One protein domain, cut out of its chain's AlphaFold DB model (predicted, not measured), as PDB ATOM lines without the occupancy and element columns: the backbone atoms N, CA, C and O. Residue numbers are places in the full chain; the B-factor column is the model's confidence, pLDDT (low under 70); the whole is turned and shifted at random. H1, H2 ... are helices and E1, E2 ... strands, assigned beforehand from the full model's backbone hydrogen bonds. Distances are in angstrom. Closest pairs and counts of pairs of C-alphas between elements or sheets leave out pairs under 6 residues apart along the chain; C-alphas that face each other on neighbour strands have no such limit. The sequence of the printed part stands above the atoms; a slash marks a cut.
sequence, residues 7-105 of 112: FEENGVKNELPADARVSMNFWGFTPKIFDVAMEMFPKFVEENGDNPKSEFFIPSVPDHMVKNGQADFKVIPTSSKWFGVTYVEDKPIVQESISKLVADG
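What this domain is: This is residues 7 to 105 of the 112 residues of an uncharacterized protein of Sphingobacterium daejeonense (UniProt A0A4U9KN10). Hairpin E1 and E2 sticks out with residues 8 to 14 from an open frame, with H2 across H1 at one end and H3 alone at the other. Of the 99 printed residues, under half are in named elements, and these are mostly helix: two antiparallel strands, then three helices. The loose whole, radius of gyration of the C-alphas 18.2 A, spans 51 by 32 by 25 A.

Where its parts are: Find E1, residues 7 to 9, from C-alpha 7 at (94.201, 189.027, 200.841), and E2, residues 12 to 16. H1, residues 32 to 48, runs 24.5 A; H2 is residues 60 to 67; H3, residues 88 to 103, runs 24.0 A to C-alpha 103 at (115.977, 162.170, 206.368).

How they stand to each other: In the hairpin E1 and E2, N 7 and O 14 are within hydrogen-bond range, 3.0 A. H1 touches H2 with residues 33 to 40 alone, closest at C-alphas 37 and 61, 6.1 A. Every O i to N i+4 pair is within range in H2, 11 of 13 in H1, 10 of 12 in H3.

The domain as a whole: The printed part has no cut; links after E2 are long; no printed residue is under pLDDT 70.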
ATOM      1  N   PHE A   7      93.625 188.497 202.078       86.25
ATOM      2  CA  PHE A   7      94.201 189.027 200.841       86.25
ATOM      3  C   PHE A   7      93.856 190.511 200.714       86.25
ATOM      4  O   PHE A   7      92.846 190.965 201.254       86.25
ATOM      5  N   GLU A   8      94.709 191.274 200.039       86.62
ATOM      6  CA  GLU A   8      94.501 192.702 199.806       86.62
ATOM      7  C   GLU A   8      94.241 192.952 198.323       86.62
ATOM      8  O   GLU A   8      95.005 192.503 197.472       86.62
ATOM      9  N   GLU A   9      93.165 193.671 198.021       83.06
ATOM     10  CA  GLU A   9      92.800 194.064 196.663       83.06
ATOM     11  C   GLU A   9      92.340 195.525 196.686       83.06
ATOM     12  O   GLU A   9      91.481 195.900 197.483       83.06
ATOM     13  N   ASN A  10      92.950 196.378 195.857       81.88
ATOM     14  CA  ASN A  10      92.673 197.823 195.806       81.88
ATOM     15  C   ASN A  10      92.743 198.535 197.178       81.88
ATOM     16  O   ASN A  10      91.982 199.464 197.448       81.88
ATOM     17  N   GLY A  11      93.643 198.091 198.063       85.12
ATOM     18  CA  GLY A  11      93.803 198.630 199.421       85.12
ATOM     19  C   GLY A  11      92.760 198.146 200.434       85.12
ATOM     20  O   GLY A  11      92.766 198.589 201.584       85.12
ATOM     21  N   VAL A  12      91.866 197.235 200.040       87.44
ATOM     22  CA  VAL A  12      90.876 196.609 200.922       87.44
ATOM     23  C   VAL A  12      91.365 195.225 201.332       87.44
ATOM     24  O   VAL A  12      91.693 194.395 200.487       87.44
ATOM     25  N   LYS A  13      91.394 194.963 202.643       90.12
ATOM     26  CA  LYS A  13      91.710 193.641 203.198       90.12
ATOM     27  C   LYS A  13      90.447 192.796 203.283       90.12
ATOM     28  O   LYS A  13      89.503 193.162 203.979       90.12
ATOM     29  N   ASN A  14      90.475 191.650 202.625       88.56
ATOM     30  CA  ASN A  14      89.398 190.676 202.600       88.56
ATOM     31  C   ASN A  14      89.823 189.441 203.400       88.56
ATOM     32  O   ASN A  14      90.889 188.875 203.154       88.56
ATOM     33  N   GLU A  15      89.009 189.037 204.376       91.06
ATOM     34  CA  GLU A  15      89.277 187.853 205.202       91.06
ATOM     35  C   GLU A  15      88.999 186.564 204.418       91.06
ATOM     36  O   GLU A  15      87.987 186.447 203.727       91.06
ATOM     37  N   LEU A  16      89.895 185.587 204.551       86.94
ATOM     38  CA  LEU A  16      89.746 184.251 203.982       86.94
ATOM     39  C   LEU A  16      89.575 183.218 205.095       86.94
ATOM     40  O   LEU A  16      90.259 183.300 206.123       86.94
ATOM     41  N   PRO A  17      88.701 182.218 204.897       89.19
ATOM     42  CA  PRO A  17      88.633 181.091 205.808       89.19
ATOM     43  C   PRO A  17      89.936 180.282 205.740       89.19
ATOM     44  O   PRO A  17      90.635 180.265 204.726       89.19
ATOM     45  N   ALA A  18      90.279 179.608 206.837       85.81
ATOM     46  CA  ALA A  18      91.546 178.881 206.954       85.81
ATOM     47  C   ALA A  18      91.681 177.707 205.965       85.81
ATOM     48  O   ALA A  18      92.792 177.267 205.678       85.81
ATOM     49  N   ASP A  19      90.561 177.206 205.449       84.62
ATOM     50  CA  ASP A  19      90.459 176.131 204.464       84.62
ATOM     51  C   ASP A  19      90.228 176.644 203.029       84.62
ATOM     52  O   ASP A  19      89.946 175.851 202.123       84.62
ATOM     53  N   ALA A  20      90.365 177.957 202.799       85.94
ATOM     54  CA  ALA A  20      90.267 178.546 201.470       85.94
ATOM     55  C   ALA A  20      91.245 177.869 200.501       85.94
ATOM     56  O   ALA A  20      92.448 177.768 200.752       85.94
ATOM     57  N   ARG A  21      90.727 177.426 199.353       85.00
ATOM     58  CA  ARG A  21      91.563 176.879 198.285       85.00
ATOM     59  C   ARG A  21      92.196 178.016 197.503       85.00
ATOM     60  O   ARG A  21      91.500 178.913 197.038       85.00
ATOM     61  N   VAL A  22      93.504 177.923 197.315       85.50
ATOM     62  CA  VAL A  22      94.294 178.880 196.539       85.50
ATOM     63  C   VAL A  22      95.006 178.167 195.397       85.50
ATOM     64  O   VAL A  22      95.336 176.982 195.494       85.50
ATOM     65  N   SER A  23      95.228 178.884 194.298       85.94
ATOM     66  CA  SER A  23      96.056 178.389 193.201       85.94
ATOM     67  C   SER A  23      97.523 178.679 193.497       85.94
ATOM     68  O   SER A  23      97.892 179.828 193.720       85.94
ATOM     69  N   MET A  24      98.360 177.644 193.445       86.94
ATOM     70  CA  MET A  24      99.819 177.760 193.577       86.94
ATOM     71  C   MET A  24     100.518 177.749 192.209       86.94
ATOM     72  O   MET A  24     101.656 177.302 192.095       86.94
ATOM     73  N   ASN A  25      99.816 178.185 191.152       87.94
ATOM     74  CA  ASN A  25     100.286 178.178 189.759       87.94
ATOM     75  C   ASN A  25     100.668 176.797 189.196       87.94
ATOM     76  O   ASN A  25     101.446 176.699 188.249       87.94
ATOM     77  N   PHE A  26     100.071 175.725 189.716       89.69
ATOM     78  CA  PHE A  26     100.243 174.382 189.169       89.69
ATOM     79  C   PHE A  26      99.005 173.958 188.382       89.69
ATOM     80  O   PHE A  26      97.970 173.623 188.958       89.69
ATOM     81  N   TRP A  27      99.118 173.998 187.055       91.88
ATOM     82  CA  TRP A  27      98.009 173.768 186.138       91.88
ATOM     83  C   TRP A  27      98.309 172.638 185.157       91.88
ATOM     84  O   TRP A  27      99.418 172.524 184.639       91.88
ATOM     85  N   GLY A  28      97.288 171.834 184.865       93.12
ATOM     86  CA  GLY A  28      97.287 170.895 183.749       93.12
ATOM     87  C   GLY A  28      96.374 171.413 182.645       93.12
ATOM     88  O   GLY A  28      95.170 171.545 182.862       93.12
ATOM     89  N   PHE A  29      96.932 171.694 181.468       93.69
ATOM     90  CA  PHE A  29      96.185 172.203 180.318       93.69
ATOM     91  C   PHE A  29      96.290 171.268 179.115       93.69
ATOM     92  O   PHE A  29      97.271 170.546 178.944       93.69
ATOM     93  N   THR A  30      95.282 171.328 178.246       93.25
ATOM     94  CA  THR A  30      95.404 170.836 176.868       93.25
ATOM     95  C   THR A  30      95.939 171.962 175.973       93.25
ATOM     96  O   THR A  30      95.785 173.132 176.335       93.25
ATOM     97  N   PRO A  31      96.512 171.663 174.789       94.38
ATOM     98  CA  PRO A  31      97.039 172.691 173.885       94.38
ATOM     99  C   PRO A  31      96.035 173.786 173.485       94.38
ATOM    100  O   PRO A  31      96.447 174.897 173.179       94.38
ATOM    101  N   LYS A  32      94.725 173.514 173.570       92.75
ATOM    102  CA  LYS A  32      93.648 174.479 173.286       92.75
ATOM    103  C   LYS A  32      93.750 175.777 174.103       92.75
ATOM    104  O   LYS A  32      93.223 176.804 173.690       92.75
ATOM    105  N   ILE A  33      94.431 175.753 175.254       94.06
ATOM    106  CA  ILE A  33      94.669 176.959 176.060       94.06
ATOM    107  C   ILE A  33      95.422 178.041 175.273       94.06
ATOM    108  O   ILE A  33      95.179 179.228 175.482       94.06
ATOM    109  N   PHE A  34      96.307 177.642 174.353       95.12
ATOM    110  CA  PHE A  34      97.093 178.577 173.554       95.12
ATOM    111  C   PHE A  34      96.228 179.329 172.551       95.12
ATOM    112  O   PHE A  34      96.432 180.525 172.384       95.12
ATOM    113  N   ASP A  35      95.239 178.670 171.946       95.06
ATOM    114  CA  ASP A  35      94.319 179.313 171.003       95.06
ATOM    115  C   ASP A  35      93.562 180.455 171.695       95.06
ATOM    116  O   ASP A  35      93.572 181.593 171.230       95.06
ATOM    117  N   VAL A  36      93.007 180.180 172.880       94.88
ATOM    118  CA  VAL A  36      92.288 181.187 173.677       94.88
ATOM    119  C   VAL A  36      93.229 182.305 174.132       94.88
ATOM    120  O   VAL A  36      92.896 183.485 174.023       94.88
ATOM    121  N   ALA A  37      94.429 181.963 174.610       95.31
ATOM    122  CA  ALA A  37      95.410 182.961 175.026       95.31
ATOM    123  C   ALA A  37      95.830 183.877 173.862       95.31
ATOM    124  O   ALA A  37      95.936 185.087 174.052       95.31
ATOM    125  N   MET A  38      96.022 183.326 172.659       95.56
ATOM    126  CA  MET A  38      96.370 184.090 171.456       95.56
ATOM    127  C   MET A  38      95.240 185.011 170.991       95.56
ATOM    128  O   MET A  38      95.524 186.073 170.445       95.56
ATOM    129  N   GLU A  39      93.978 184.658 171.227       94.69
ATOM    130  CA  GLU A  39      92.841 185.546 170.956       94.69
ATOM    131  C   GLU A  39      92.707 186.669 171.998       94.69
ATOM    132  O   GLU A  39      92.318 187.794 171.668       94.69
ATOM    133  N   MET A  40      93.021 186.381 173.264       94.94
ATOM    134  CA  MET A  40      92.936 187.349 174.363       94.94
ATOM    135  C   MET A  40      94.093 188.352 174.363       94.94
ATOM    136  O   MET A  40      93.895 189.523 174.690       94.94
ATOM    137  N   PHE A  41      95.297 187.908 174.008       95.69
ATOM    138  CA  PHE A  41      96.514 188.701 174.166       95.69
ATOM    139  C   PHE A  41      96.521 190.018 173.362       95.69
ATOM    140  O   PHE A  41      96.874 191.043 173.943       95.69
ATOM    141  N   PRO A  42      96.080 190.077 172.087       95.44
ATOM    142  CA  PRO A  42      96.011 191.336 171.345       95.44
ATOM    143  C   PRO A  42      95.113 192.380 172.013       95.44
ATOM    144  O   PRO A  42      95.492 193.545 172.085       95.44
ATOM    145  N   LYS A  43      93.963 191.957 172.561       94.88
ATOM    146  CA  LYS A  43      93.042 192.850 173.285       94.88
ATOM    147  C   LYS A  43      93.691 193.397 174.549       94.88
ATOM    148  O   LYS A  43      93.626 194.588 174.812       94.88
ATOM    149  N   PHE A  44      94.387 192.532 175.289       95.19
ATOM    150  CA  PHE A  44      95.152 192.953 176.457       95.19
ATOM    151  C   PHE A  44      96.202 194.015 176.096       95.19
ATOM    152  O   PHE A  44      96.313 195.014 176.805       95.19
ATOM    153  N   VAL A  45      96.943 193.826 174.997       94.50
ATOM    154  CA  VAL A  45      97.957 194.786 174.530       94.50
ATOM    155  C   VAL A  45      97.326 196.112 174.102       94.50
ATOM    156  O   VAL A  45      97.870 197.162 174.426       94.50
ATOM    157  N   GLU A  46      96.186 196.089 173.412       95.12
ATOM    158  CA  GLU A  46      95.462 197.307 173.022       95.12
ATOM    159  C   GLU A  46      94.968 198.095 174.246       95.12
ATOM    160  O   GLU A  46      95.131 199.311 174.309       95.12
ATOM    161  N   GLU A  47      94.426 197.405 175.249       94.50
ATOM    162  CA  GLU A  47      93.885 198.026 176.464       94.50
ATOM    163  C   GLU A  47      94.969 198.519 177.437       94.50
ATOM    164  O   GLU A  47      94.718 199.431 178.225       94.50
ATOM    165  N   ASN A  48      96.166 197.919 177.410       94.19
ATOM    166  CA  ASN A  48      97.199 198.142 178.427       94.19
ATOM    167  C   ASN A  48      98.559 198.593 177.875       94.19
ATOM    168  O   ASN A  48      99.502 198.730 178.653       94.19
ATOM    169  N   GLY A  49      98.688 198.848 176.570       89.25
ATOM    170  CA  GLY A  49      99.976 199.118 175.916       89.25
ATOM    171  C   GLY A  49     100.781 200.280 176.512       89.25
ATOM    172  O   GLY A  49     102.010 200.228 176.528       89.25
ATOM    173  N   ASP A  50     100.103 201.282 177.074       93.00
ATOM    174  CA  ASP A  50     100.735 202.443 177.716       93.00
ATOM    175  C   ASP A  50     101.041 202.234 179.214       93.00
ATOM    176  O   ASP A  50     101.632 203.104 179.861       93.00
ATOM    177  N   ASN A  51     100.650 201.095 179.796       93.56
ATOM    178  CA  ASN A  51     100.857 200.778 181.206       93.56
ATOM    179  C   ASN A  51     102.040 199.806 181.390       93.56
ATOM    180  O   ASN A  51     101.862 198.590 181.323       93.56
ATOM    181  N   PRO A  52     103.246 200.290 181.744       87.69
ATOM    182  CA  PRO A  52     104.435 199.443 181.875       87.69
ATOM    183  C   PRO A  52     104.365 198.440 183.038       87.69
ATOM    184  O   PRO A  52     105.254 197.602 183.169       87.69
ATOM    185  N   LYS A  53     103.352 198.538 183.908       90.69
ATOM    186  CA  LYS A  53     103.118 197.604 185.016       90.69
ATOM    187  C   LYS A  53     102.035 196.570 184.713       90.69
ATOM    188  O   LYS A  53     101.715 195.780 185.593       90.69
ATOM    189  N   SER A  54     101.421 196.604 183.531       92.56
ATOM    190  CA  SER A  54     100.402 195.617 183.182       92.56
ATOM    191  C   SER A  54     101.032 194.241 182.983       92.56
ATOM    192  O   SER A  54     102.070 194.120 182.332       92.56
ATOM    193  N   GLU A  55     100.380 193.206 183.501       93.31
ATOM    194  CA  GLU A  55     100.826 191.820 183.391       93.31
ATOM    195  C   GLU A  55      99.688 190.949 182.849       93.31
ATOM    196  O   GLU A  55      98.543 191.039 183.296       93.31
ATOM    197  N   PHE A  56     100.002 190.083 181.882       93.12
ATOM    198  CA  PHE A  56      99.051 189.106 181.356       93.12
ATOM    199  C   PHE A  56      99.161 187.799 182.146       93.12
ATOM    200  O   PHE A  56     100.011 186.949 181.877       93.12
ATOM    201  N   PHE A  57      98.320 187.659 183.168       92.31
ATOM    202  CA  PHE A  57      98.383 186.529 184.089       92.31
ATOM    203  C   PHE A  57      97.830 185.233 183.483       92.31
ATOM    204  O   PHE A  57      96.751 185.208 182.895       92.31
ATOM    205  N   ILE A  58      98.522 184.116 183.737       91.69
ATOM    206  CA  ILE A  58      98.048 182.756 183.427       91.69
ATOM    207  C   ILE A  58      96.607 182.508 183.913       91.69
ATOM    208  O   ILE A  58      95.807 182.072 183.088       91.69
ATOM    209  N   PRO A  59      96.229 182.773 185.187       91.69
ATOM    210  CA  PRO A  59      94.869 182.515 185.676       91.69
ATOM    211  C   PRO A  59      93.763 183.269 184.926       91.69
ATOM    212  O   PRO A  59      92.620 182.819 184.960       91.69
ATOM    213  N   SER A  60      94.084 184.350 184.209       92.50
ATOM    214  CA  SER A  60      93.101 185.104 183.425       92.50
ATOM    215  C   SER A  60      92.507 184.278 182.283       92.50
ATOM    216  O   SER A  60      91.330 184.438 181.967       92.50
ATOM    217  N   VAL A  61      93.284 183.375 181.671       94.00
ATOM    218  CA  VAL A  61      92.807 182.569 180.534       94.00
ATOM    219  C   VAL A  61      91.822 181.480 180.992       94.00
ATOM    220  O   VAL A  61      90.707 181.450 180.472       94.00
ATOM    221  N   PRO A  62      92.133 180.629 181.995       92.50
ATOM    222  CA  PRO A  62      91.161 179.698 182.565       92.50
ATOM    223  C   PRO A  62      89.903 180.388 183.094       92.50
ATOM    224  O   PRO A  62      88.803 179.908 182.832       92.50
ATOM    225  N   ASP A  63      90.042 181.521 183.791       92.56
ATOM    226  CA  ASP A  63      88.901 182.290 184.303       92.56
ATOM    227  C   ASP A  63      87.982 182.767 183.167       92.56
ATOM    228  O   ASP A  63      86.765 182.580 183.231       92.56
ATOM    229  N   HIS A  64      88.556 183.284 182.076       93.50
ATOM    230  CA  HIS A  64      87.811 183.648 180.871       93.50
ATOM    231  C   HIS A  64      87.074 182.449 180.259       93.50
ATOM    232  O   HIS A  64      85.891 182.552 179.925       93.50
ATOM    233  N   MET A  65      87.743 181.298 180.134       94.25
ATOM    234  CA  MET A  65      87.130 180.091 179.574       94.25
ATOM    235  C   MET A  65      85.963 179.589 180.432       94.25
ATOM    236  O   MET A  65      84.936 179.201 179.877       94.25
ATOM    237  N   VAL A  66      86.089 179.625 181.763       93.56
ATOM    238  CA  VAL A  66      85.009 179.237 182.689       93.56
ATOM    239  C   VAL A  66      83.832 180.201 182.577       93.56
ATOM    240  O   VAL A  66      82.697 179.764 182.390       93.56
ATOM    241  N   LYS A  67      84.087 181.514 182.633       94.12
ATOM    242  CA  LYS A  67      83.038 182.547 182.557       94.12
ATOM    243  C   LYS A  67      82.244 182.492 181.251       94.12
ATOM    244  O   LYS A  67      81.051 182.774 181.259       94.12
ATOM    245  N   ASN A  68      82.888 182.096 180.154       93.81
ATOM    246  CA  ASN A  68      82.256 181.961 178.841       93.81
ATOM    247  C   ASN A  68      81.742 180.542 178.536       93.81
ATOM    248  O   ASN A  68      81.346 180.274 177.402       93.81
ATOM    249  N   GLY A  69      81.762 179.621 179.509       92.94
ATOM    250  CA  GLY A  69      81.273 178.249 179.333       92.94
ATOM    251  C   GLY A  69      82.071 177.423 178.314       92.94
ATOM    252  O   GLY A  69      81.547 176.477 177.731       92.94
ATOM    253  N   GLN A  70      83.327 177.793 178.059       91.19
ATOM    254  CA  GLN A  70      84.206 177.137 177.090       91.19
ATOM    255  C   GLN A  70      84.977 175.952 177.690       91.19
ATOM    256  O   GLN A  70      85.463 175.101 176.935       91.19
ATOM    257  N   ALA A  71      85.133 175.909 179.018       91.56
ATOM    258  CA  ALA A  71      85.810 174.830 179.728       91.56
ATOM    259  C   ALA A  71      85.389 174.736 181.202       91.56
ATOM    260  O   ALA A  71      85.052 175.740 181.824       91.56
ATOM    261  N   ASP A  72      85.539 173.533 181.757       90.81
ATOM    262  CA  ASP A  72      85.449 173.255 183.189       90.81
ATOM    263  C   ASP A  72      86.829 172.863 183.728       90.81
ATOM    264  O   ASP A  72      87.528 172.031 183.141       90.81
ATOM    265  N   PHE A  73      87.218 173.421 184.878       89.31
ATOM    266  CA  PHE A  73      88.485 173.100 185.539       89.31
ATOM    267  C   PHE A  73      88.246 172.301 186.814       89.31
ATOM    268  O   PHE A  73      87.617 172.764 187.767       89.31
ATOM    269  N   LYS A  74      88.799 171.087 186.857       90.81
ATOM    270  CA  LYS A  74      88.767 170.251 188.056       90.81
ATOM    271  C   LYS A  74      89.886 170.660 189.011       90.81
ATOM    272  O   LYS A  74      91.062 170.530 188.684       90.81
ATOM    273  N   VAL A  75      89.517 171.061 190.225       89.75
ATOM    274  CA  VAL A  75      90.473 171.291 191.315       89.75
ATOM    275  C   VAL A  75      90.863 169.947 191.929       89.75
ATOM    276  O   VAL A  75      90.017 169.247 192.488       89.75
ATOM    277  N   ILE A  76      92.138 169.572 191.812       88.44
ATOM    278  CA  ILE A  76      92.673 168.329 192.379       88.44
ATOM    279  C   ILE A  76      93.289 168.655 193.748       88.44
ATOM    280  O   ILE A  76      94.309 169.342 193.793       88.44
ATOM    281  N   PRO A  77      92.686 168.213 194.867       84.75
ATOM    282  CA  PRO A  77      93.272 168.434 196.182       84.75
ATOM    283  C   PRO A  77      94.545 167.595 196.339       84.75
ATOM    284  O   PRO A  77      94.608 166.457 195.876       84.75
ATOM    285  N   THR A  78      95.537 168.143 197.035       84.12
ATOM    286  CA  THR A  78      96.754 167.428 197.427       84.12
ATOM    287  C   THR A  78      96.934 167.496 198.939       84.12
ATOM    288  O   THR A  78      96.594 168.502 199.562       84.12
ATOM    289  N   SER A  79      97.448 166.420 199.534       83.38
ATOM    290  CA  SER A  79      97.902 166.404 200.930       83.38
ATOM    291  C   SER A  79      99.317 166.966 201.085       83.38
ATOM    292  O   SER A  79      99.765 167.189 202.210       83.38
ATOM    293  N   SER A  80     100.029 167.184 199.974       83.38
ATOM    294  CA  SER A  80     101.364 167.769 199.982       83.38
ATOM    295  C   SER A  80     101.302 169.219 200.436       83.38
ATOM    296  O   SER A  80     100.466 170.004 199.986       83.38
ATOM    297  N   LYS A  81     102.230 169.590 201.314       82.25
ATOM    298  CA  LYS A  81     102.395 170.977 201.736       82.25
ATOM    299  C   LYS A  81     103.272 171.694 200.724       82.25
ATOM    300  O   LYS A  81     104.383 171.249 200.450       82.25
ATOM    301  N   TRP A  82     102.775 172.801 200.191       82.69
ATOM    302  CA  TRP A  82     103.591 173.699 199.390       82.69
ATOM    303  C   TRP A  82     104.457 174.558 200.313       82.69
ATOM    304  O   TRP A  82     103.961 175.121 201.289       82.69
ATOM    305  N   PHE A  83     105.743 174.654 199.999       84.56
ATOM    306  CA  PHE A  83     106.690 175.553 200.646       84.56
ATOM    307  C   PHE A  83     107.620 176.130 199.579       84.56
ATOM    308  O   PHE A  83     107.991 175.452 198.621       84.56
ATOM    309  N   GLY A  84     107.982 177.396 199.741       84.31
ATOM    310  CA  GLY A  84     108.809 178.139 198.805       84.31
ATOM    311  C   GLY A  84     109.425 179.341 199.504       84.31
ATOM    312  O   GLY A  84     109.030 179.690 200.614       84.31
ATOM    313  N   VAL A  85     110.421 179.945 198.867       84.56
ATOM    314  CA  VAL A  85     111.055 181.162 199.380       84.56
ATOM    315  C   VAL A  85     110.350 182.348 198.736       84.56
ATOM    316  O   VAL A  85     110.588 182.629 197.561       84.56
ATOM    317  N   THR A  86     109.461 183.010 199.476       82.75
ATOM    318  CA  THR A  86     108.836 184.270 199.039       82.75
ATOM    319  C   THR A  86     109.622 185.456 199.584       82.75
ATOM    320  O   THR A  86     109.888 186.411 198.854       82.75
ATOM    321  N   TYR A  87     110.070 185.353 200.833       80.56
ATOM    322  CA  TYR A  87     110.979 186.293 201.473       80.56
ATOM    323  C   TYR A  87     112.278 185.603 201.889       80.56
ATOM    324  O   TYR A  87     112.356 184.378 201.988       80.56
ATOM    325  N   VAL A  88     113.330 186.384 202.139       81.31
ATOM    326  CA  VAL A  88     114.653 185.843 202.508       81.31
ATOM    327  C   VAL A  88     114.570 185.028 203.802       81.31
ATOM    328  O   VAL A  88     115.263 184.021 203.961       81.31
ATOM    329  N   GLU A  89     113.677 185.432 204.696       86.75
ATOM    330  CA  GLU A  89     113.402 184.829 205.993       86.75
ATOM    331  C   GLU A  89     112.759 183.439 205.883       86.75
ATOM    332  O   GLU A  89     112.842 182.667 206.836       86.75
ATOM    333  N   ASP A  90     112.179 183.081 204.731       85.88
ATOM    334  CA  ASP A  90     111.587 181.755 204.503       85.88
ATOM    335  C   ASP A  90     112.658 180.687 204.234       85.88
ATOM    336  O   ASP A  90     112.407 179.485 204.361       85.88
ATOM    337  N   LYS A  91     113.882 181.104 203.880       88.31
ATOM    338  CA  LYS A  91     114.970 180.195 203.497       88.31
ATOM    339  C   LYS A  91     115.270 179.112 204.548       88.31
ATOM    340  O   LYS A  91     115.351 177.951 204.143       88.31
ATOM    341  N   PRO A  92     115.411 179.413 205.857       91.44
ATOM    342  CA  PRO A  92     115.671 178.385 206.863       91.44
ATOM    343  C   PRO A  92     114.549 177.343 206.943       91.44
ATOM    344  O   PRO A  92     114.830 176.152 207.034       91.44
ATOM    345  N   ILE A  93     113.288 177.775 206.822       90.19
ATOM    346  CA  ILE A  93     112.109 176.896 206.882       90.19
ATOM    347  C   ILE A  93     112.090 175.946 205.679       90.19
ATOM    348  O   ILE A  93     111.825 174.748 205.817       90.19
ATOM    349  N   VAL A  94     112.403 176.464 204.487       90.81
ATOM    350  CA  VAL A  94     112.494 175.655 203.263       90.81
ATOM    351  C   VAL A  94     113.637 174.641 203.360       90.81
ATOM    352  O   VAL A  94     113.444 173.472 203.027       90.81
ATOM    353  N   GLN A  95     114.809 175.043 203.866       92.19
ATOM    354  CA  GLN A  95     115.948 174.137 204.056       92.19
ATOM    355  C   GLN A  95     115.653 173.025 205.068       92.19
ATOM    356  O   GLN A  95     116.005 171.870 204.823       92.19
ATOM    357  N   GLU A  96     114.989 173.354 206.175       93.69
ATOM    358  CA  GLU A  96     114.572 172.377 207.181       93.69
ATOM    359  C   GLU A  96     113.558 171.383 206.596       93.69
ATOM    360  O   GLU A  96     113.709 170.173 206.763       93.69
ATOM    361  N   SER A  97     112.577 171.878 205.832       92.56
ATOM    362  CA  SER A  97     111.564 171.041 205.176       92.56
ATOM    363  C   SER A  97     112.188 170.051 204.189       92.56
ATOM    364  O   SER A  97     111.843 168.871 204.209       92.56
ATOM    365  N   ILE A  98     113.145 170.498 203.368       92.75
ATOM    366  CA  ILE A  98     113.872 169.622 202.434       92.75
ATOM    367  C   ILE A  98     114.730 168.606 203.195       92.75
ATOM    368  O   ILE A  98     114.679 167.417 202.890       92.75
ATOM    369  N   SER A  99     115.484 169.053 204.205       93.62
ATOM    370  CA  SER A  99     116.339 168.173 205.018       93.62
ATOM    371  C   SER A  99     115.531 167.058 205.675       93.62
ATOM    372  O   SER A  99     115.964 165.907 205.695       93.62
ATOM    373  N   LYS A 100     114.330 167.385 206.162       94.19
ATOM    374  CA  LYS A 100     113.408 166.406 206.729       94.19
ATOM    375  C   LYS A 100     112.954 165.377 205.696       94.19
ATOM    376  O   LYS A 100     113.008 164.191 205.981       94.19
ATOM    377  N   LEU A 101     112.560 165.810 204.499       93.38
ATOM    378  CA  LEU A 101     112.128 164.889 203.442       93.38
ATOM    379  C   LEU A 101     113.247 163.921 203.016       93.38
ATOM    380  O   LEU A 101     112.975 162.759 202.728       93.38
ATOM    381  N   VAL A 102     114.505 164.375 203.011       95.12
ATOM    382  CA  VAL A 102     115.667 163.501 202.766       95.12
ATOM    383  C   VAL A 102     115.884 162.529 203.930       95.12
ATOM    384  O   VAL A 102     116.082 161.337 203.705       95.12
ATOM    385  N   ALA A 103     115.815 163.007 205.176       95.25
ATOM    386  CA  ALA A 103     115.977 162.170 206.368       95.25
ATOM    387  C   ALA A 103     114.875 161.101 206.503       95.25
ATOM    388  O   ALA A 103     115.157 159.985 206.937       95.25
ATOM    389  N   ASP A 104     113.651 161.432 206.088       95.56
ATOM    390  CA  ASP A 104     112.498 160.527 206.062       95.56
ATOM    391  C   ASP A 104     112.562 159.532 204.877       95.56
ATOM    392  O   ASP A 104     111.752 158.609 204.793       95.56
ATOM    393  N   GLY A 105     113.545 159.673 203.976       94.00
ATOM    394  CA  GLY A 105     113.789 158.762 202.854       94.00
ATOM    395  C   GLY A 105     112.907 158.992 201.623       94.00
ATOM    396  O   GLY A 105     112.980 158.206 200.681       94.00
TER     397      GLY A 105